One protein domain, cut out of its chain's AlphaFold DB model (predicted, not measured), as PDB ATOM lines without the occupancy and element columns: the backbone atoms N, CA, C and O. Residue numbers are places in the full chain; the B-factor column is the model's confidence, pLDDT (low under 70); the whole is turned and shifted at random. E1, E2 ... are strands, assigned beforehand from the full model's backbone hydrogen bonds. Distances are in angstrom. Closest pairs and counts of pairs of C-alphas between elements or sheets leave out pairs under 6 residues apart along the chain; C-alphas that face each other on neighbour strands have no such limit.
ATOM      1  N   ALA A 352      -6.899  45.685 108.797       82.38
ATOM      2  CA  ALA A 352      -7.395  45.701 110.172       82.38
ATOM      3  C   ALA A 352      -8.695  46.513 110.337       82.38
ATOM      4  O   ALA A 352      -9.423  46.304 111.304       82.38
ATOM      5  N   ASP A 353      -9.003  47.412 109.395       79.19
ATOM      6  CA  ASP A 353     -10.259  48.169 109.384       79.19
ATOM      7  C   ASP A 353     -11.439  47.333 108.854       79.19
ATOM      8  O   ASP A 353     -12.591  47.787 108.891       79.19
ATOM      9  N   CYS A 354     -11.148  46.142 108.325       83.06
ATOM     10  CA  CYS A 354     -12.093  45.194 107.762       83.06
ATOM     11  C   CYS A 354     -12.257  43.982 108.698       83.06
ATOM     12  O   CYS A 354     -11.347  43.608 109.435       83.06
ATOM     13  N   GLY A 355     -13.436  43.350 108.685       82.44
ATOM     14  CA  GLY A 355     -13.664  42.111 109.442       82.44
ATOM     15  C   GLY A 355     -12.725  40.979 108.997       82.44
ATOM     16  O   GLY A 355     -12.191  41.014 107.894       82.44
ATOM     17  N   SER A 356     -12.554  39.935 109.816       83.75
ATOM     18  CA  SER A 356     -11.569  38.850 109.603       83.75
ATOM     19  C   SER A 356     -11.646  38.135 108.239       83.75
ATOM     20  O   SER A 356     -10.625  37.634 107.750       83.75
ATOM     21  N   GLY A 357     -12.823  38.122 107.609       88.56
ATOM     22  CA  GLY A 357     -13.067  37.581 106.265       88.56
ATOM     23  C   GLY A 357     -12.802  38.545 105.102       88.56
ATOM     24  O   GLY A 357     -12.975  38.152 103.955       88.56
ATOM     25  N   ASN A 358     -12.376  39.778 105.370       91.81
ATOM     26  CA  ASN A 358     -12.217  40.842 104.382       91.81
ATOM     27  C   ASN A 358     -10.782  41.397 104.358       91.81
ATOM     28  O   ASN A 358     -10.007  41.208 105.297       91.81
ATOM     29  N   TYR A 359     -10.433  42.089 103.276       90.75
ATOM     30  CA  TYR A 359      -9.200  42.861 103.121       90.75
ATOM     31  C   TYR A 359      -9.510  44.248 102.555       90.75
ATOM     32  O   TYR A 359     -10.543  44.459 101.915       90.75
ATOM     33  N   CYS A 360      -8.617  45.208 102.772       90.38
ATOM     34  CA  CYS A 360      -8.791  46.565 102.293       90.38
ATOM     35  C   CYS A 360      -8.297  46.695 100.851       90.38
ATOM     36  O   CYS A 360      -7.100  46.858 100.583       90.38
ATOM     37  N   GLY A 361      -9.225  46.622  99.902       87.50
ATOM     38  CA  GLY A 361      -8.919  46.650  98.480       87.50
ATOM     39  C   GLY A 361      -8.427  48.014  98.009       87.50
ATOM     40  O   GLY A 361      -8.993  49.047  98.361       87.50
ATOM     41  N   ASP A 362      -7.396  48.016  97.166       81.25
ATOM     42  CA  ASP A 362      -6.983  49.212  96.431       81.25
ATOM     43  C   ASP A 362      -8.101  49.623  95.436       81.25
ATOM     44  O   ASP A 362      -8.748  48.744  94.839       81.25
ATOM     45  N   PRO A 363      -8.390  50.930  95.270       73.50
ATOM     46  CA  PRO A 363      -9.429  51.388  94.363       73.50
ATOM     47  C   PRO A 363      -8.982  51.200  92.913       73.50
ATOM     48  O   PRO A 363      -7.858  51.535  92.551       73.50
ATOM     49  N   ILE A 364      -9.899  50.739  92.060       66.06
ATOM     50  CA  ILE A 364      -9.754  50.903  90.602       66.06
ATOM     51  C   ILE A 364     -10.010  52.383  90.239       66.06
ATOM     52  O   ILE A 364      -9.393  52.934  89.335       66.06
ATOM     53  N   SER A 365     -10.903  53.032  90.994       57.25
ATOM     54  CA  SER A 365     -11.225  54.461  90.983       57.25
ATOM     55  C   SER A 365     -11.896  54.800  92.322       57.25
ATOM     56  O   SER A 365     -12.725  54.026  92.798       57.25
ATOM     57  N   GLY A 366     -11.538  55.923  92.951       69.56
ATOM     58  CA  GLY A 366     -12.167  56.380  94.196       69.56
ATOM     59  C   GLY A 366     -11.537  55.833  95.485       69.56
ATOM     60  O   GLY A 366     -10.318  55.818  95.633       69.56
ATOM     61  N   LYS A 367     -12.377  55.480  96.462       75.38
ATOM     62  CA  LYS A 367     -11.990  55.157  97.849       75.38
ATOM     63  C   LYS A 367     -11.622  53.677  97.983       75.38
ATOM     64  O   LYS A 367     -12.139  52.843  97.245       75.38
ATOM     65  N   ARG A 368     -10.767  53.344  98.952       85.38
ATOM     66  CA  ARG A 368     -10.498  51.948  99.332       85.38
ATOM     67  C   ARG A 368     -11.697  51.384 100.087       85.38
ATOM     68  O   ARG A 368     -12.194  52.037 101.003       85.38
ATOM     69  N   THR A 369     -12.121  50.182  99.718       88.00
ATOM     70  CA  THR A 369     -13.250  49.499 100.354       88.00
ATOM     71  C   THR A 369     -12.879  48.090 100.799       88.00
ATOM     72  O   THR A 369     -12.002  47.446 100.210       88.00
ATOM     73  N   CYS A 370     -13.521  47.616 101.863       88.12
ATOM     74  CA  CYS A 370     -13.396  46.246 102.329       88.12
ATOM     75  C   CYS A 370     -13.978  45.289 101.283       88.12
ATOM     76  O   CYS A 370     -15.107  45.462 100.826       88.12
ATOM     77  N   LYS A 371     -13.188  44.289 100.897       88.75
ATOM     78  CA  LYS A 371     -13.547  43.243  99.935       88.75
ATOM     79  C   LYS A 371     -13.367  41.880 100.577       88.75
ATOM     80  O   LYS A 371     -12.421  41.697 101.345       88.75
ATOM     81  N   ASP A 372     -14.203  40.922 100.199       92.88
ATOM     82  CA  ASP A 372     -14.069  39.548 100.675       92.88
ATOM     83  C   ASP A 372     -12.699  38.975 100.308       92.88
ATOM     84  O   ASP A 372     -12.194  39.163  99.194       92.88
ATOM     85  N   LYS A 373     -12.094  38.247 101.248       93.06
ATOM     86  CA  LYS A 373     -10.889  37.472 100.967       93.06
ATOM     87  C   LYS A 373     -11.204  36.378  99.955       93.06
ATOM     88  O   LYS A 373     -12.180  35.640 100.068       93.06
ATOM     89  N   LEU A 374     -10.309  36.256  98.992       92.25
ATOM     90  CA  LEU A 374     -10.343  35.317  97.893       92.25
ATOM     91  C   LEU A 374     -10.095  33.888  98.391       92.25
ATOM     92  O   LEU A 374      -9.207  33.645  99.215       92.25
ATOM     93  N   SER A 375     -10.870  32.946  97.858       89.62
ATOM     94  CA  SER A 375     -10.699  31.517  98.114       89.62
ATOM     95  C   SER A 375      -9.427  30.977  97.462       89.62
ATOM     96  O   SER A 375      -8.906  31.558  96.504       89.62
ATOM     97  N   ASP A 376      -8.979  29.812  97.920       85.06
ATOM     98  CA  ASP A 376      -7.826  29.123  97.343       85.06
ATOM     99  C   ASP A 376      -7.989  28.887  95.831       85.06
ATOM    100  O   ASP A 376      -9.074  28.606  95.310       85.06
ATOM    101  N   GLY A 377      -6.891  29.060  95.098       80.25
ATOM    102  CA  GLY A 377      -6.831  28.989  93.643       80.25
ATOM    103  C   GLY A 377      -7.329  30.230  92.895       80.25
ATOM    104  O   GLY A 377      -7.247  30.232  91.665       80.25
ATOM    105  N   SER A 378      -7.818  31.264  93.590       88.06
ATOM    106  CA  SER A 378      -8.185  32.557  92.992       88.06
ATOM    107  C   SER A 378      -6.956  33.385  92.631       88.06
ATOM    108  O   SER A 378      -5.928  33.283  93.295       88.06
ATOM    109  N   VAL A 379      -7.071  34.237  91.609       88.81
ATOM    110  CA  VAL A 379      -5.985  35.143  91.203       88.81
ATOM    111  C   VAL A 379      -5.797  36.241  92.246       88.81
ATOM    112  O   VAL A 379      -6.753  36.919  92.613       88.81
ATOM    113  N   CYS A 380      -4.561  36.450  92.683       90.62
ATOM    114  CA  CYS A 380      -4.185  37.443  93.682       90.62
ATOM    115  C   CYS A 380      -2.903  38.178  93.279       90.62
ATOM    116  O   CYS A 380      -2.150  37.755  92.404       90.62
ATOM    117  N   ILE A 381      -2.658  39.298  93.950       90.25
ATOM    118  CA  ILE A 381      -1.478  40.156  93.802       90.25
ATOM    119  C   ILE A 381      -0.752  40.301  95.152       90.25
ATOM    120  O   ILE A 381       0.455  40.524  95.183       90.25
ATOM    121  N   LYS A 382      -1.471  40.170  96.277       89.12
ATOM    122  CA  LYS A 382      -0.944  40.284  97.647       89.12
ATOM    123  C   LYS A 382      -1.498  39.171  98.540       89.12
ATOM    124  O   LYS A 382      -2.663  38.799  98.416       89.12
ATOM    125  N   ASP A 383      -0.691  38.713  99.495       91.12
ATOM    126  CA  ASP A 383      -1.030  37.662 100.470       91.12
ATOM    127  C   ASP A 383      -2.322  37.941 101.250       91.12
ATOM    128  O   ASP A 383      -3.152  37.055 101.446       91.12
ATOM    129  N   GLN A 384      -2.521  39.202 101.635       89.00
ATOM    130  CA  GLN A 384      -3.666  39.687 102.413       89.00
ATOM    131  C   GLN A 384      -5.020  39.468 101.724       89.00
ATOM    132  O   GLN A 384      -6.051  39.416 102.393       89.00
ATOM    133  N   GLN A 385      -5.020  39.318 100.397       92.75
ATOM    134  CA  GLN A 385      -6.235  39.073  99.627       92.75
ATOM    135  C   GLN A 385      -6.751  37.649  99.807       92.75
ATOM    136  O   GLN A 385      -7.905  37.402  99.498       92.75
ATOM    137  N   CYS A 386      -5.921  36.716 100.269       92.19
ATOM    138  CA  CYS A 386      -6.243  35.297 100.315       92.19
ATOM    139  C   CYS A 386      -6.746  34.879 101.698       92.19
ATOM    140  O   CYS A 386      -6.205  35.305 102.720       92.19
ATOM    141  N   GLN A 387      -7.737  33.987 101.746       91.06
ATOM    142  CA  GLN A 387      -8.237  33.413 103.004       91.06
ATOM    143  C   GLN A 387      -7.124  32.715 103.795       91.06
ATOM    144  O   GLN A 387      -7.000  32.926 104.999       91.06
ATOM    145  N   ALA A 388      -6.260  31.976 103.096       88.38
ATOM    146  CA  ALA A 388      -5.088  31.320 103.667       88.38
ATOM    147  C   ALA A 388      -3.916  32.270 103.991       88.38
ATOM    148  O   ALA A 388      -2.885  31.825 104.493       88.38
ATOM    149  N   GLY A 389      -4.046  33.567 103.684       89.25
ATOM    150  CA  GLY A 389      -3.017  34.576 103.943       89.25
ATOM    151  C   GLY A 389      -1.773  34.448 103.066       89.25
ATOM    152  O   GLY A 389      -0.707  34.898 103.473       89.25
ATOM    153  N   ARG A 390      -1.880  33.806 101.894       90.00
ATOM    154  CA  ARG A 390      -0.743  33.580 101.000       90.00
ATOM    155  C   ARG A 390      -1.136  33.604  99.527       90.00
ATOM    156  O   ARG A 390      -2.013  32.860  99.093       90.00
ATOM    157  N   CYS A 391      -0.414  34.415  98.764       91.19
ATOM    158  CA  CYS A 391      -0.513  34.608  97.331       91.19
ATOM    159  C   CYS A 391       0.772  34.108  96.655       91.19
ATOM    160  O   CYS A 391       1.785  34.804  96.575       91.19
ATOM    161  N   LYS A 392       0.750  32.871  96.156       88.19
ATOM    162  CA  LYS A 392       1.910  32.222  95.539       88.19
ATOM    163  C   LYS A 392       1.787  32.261  94.022       88.19
ATOM    164  O   LYS A 392       0.810  31.780  93.455       88.19
ATOM    165  N   THR A 393       2.777  32.871  93.365       87.25
ATOM    166  CA  THR A 393       2.837  33.024  91.893       87.25
ATOM    167  C   THR A 393       1.515  33.512  91.280       87.25
ATOM    168  O   THR A 393       1.069  33.004  90.256       87.25
ATOM    169  N   GLY A 394       0.860  34.470  91.942       87.75
ATOM    170  CA  GLY A 394      -0.398  35.062  91.482       87.75
ATOM    171  C   GLY A 394      -1.671  34.287  91.834       87.75
ATOM    172  O   GLY A 394      -2.735  34.679  91.364       87.75
ATOM    173  N   PHE A 395      -1.600  33.226  92.647       88.38
ATOM    174  CA  PHE A 395      -2.770  32.466  93.099       88.38
ATOM    175  C   PHE A 395      -2.811  32.291  94.621       88.38
ATOM    176  O   PHE A 395      -1.785  32.059  95.262       88.38
ATOM    177  N   CYS A 396      -4.008  32.376  95.200       90.19
ATOM    178  CA  CYS A 396      -4.221  32.084  96.613       90.19
ATOM    179  C   CYS A 396      -3.946  30.609  96.900       90.19
ATOM    180  O   CYS A 396      -4.403  29.746  96.151       90.19
ATOM    181  N   SER A 397      -3.190  30.325  97.959       87.06
ATOM    182  CA  SER A 397      -2.692  28.978  98.243       87.06
ATOM    183  C   SER A 397      -2.615  28.713  99.745       87.06
ATOM    184  O   SER A 397      -1.970  29.468 100.475       87.06
TER     185      SER A 397
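AT A GLANCE: This is residues 352 to 397 of the 492 residues of an uncharacterized protein of Nitrospira sp. UW-LDO-01 (UniProt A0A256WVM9). This domain has little regular structure: a small two-stranded hairpin, E1 and E2, makes one end, and a coil of loops, residues 373 to 397, makes the other. The printed part has 46 residues with no named helix and two named strands, E1 then E2, in one antiparallel sheet; the class is all strand, though the strands hold only 8 residues. It is compact, with a radius of gyration of the C-alphas of 10.3 A and spans of 28 by 22 by 12 A.

IN THESE COORDINATES: Find C-alpha 358 at (-12.217, 40.842, 104.382); E1 runs from there to residue 361, 8.9 A. E2, residues 369 to 372, covers 10.0 A and ends at C-alpha 372, at (-14.069, 39.548, 100.675).

HOW THE PARTS SIT: E1 and E2 form a hairpin, antiparallel at 136 degrees between directions. Look at C-alphas 358 and 372, which face each other at 4.3 A. N 359 and O 371, 2.8 A apart, are within hydrogen-bond range, as are N 361 and O 369, at 2.9 A. Farther on, residues 391 to 392 pair antiparallel with 395 to 396.

THE WHOLE: The C-alphas of Gly 366 and Ser 397 are the two farthest apart, 29.3 A. The printed part has no cut, and the link from E1 to E2, 7 residues, is short. Mean pLDDT of the printed part is 86.0; residues 364 to 366 are under 70.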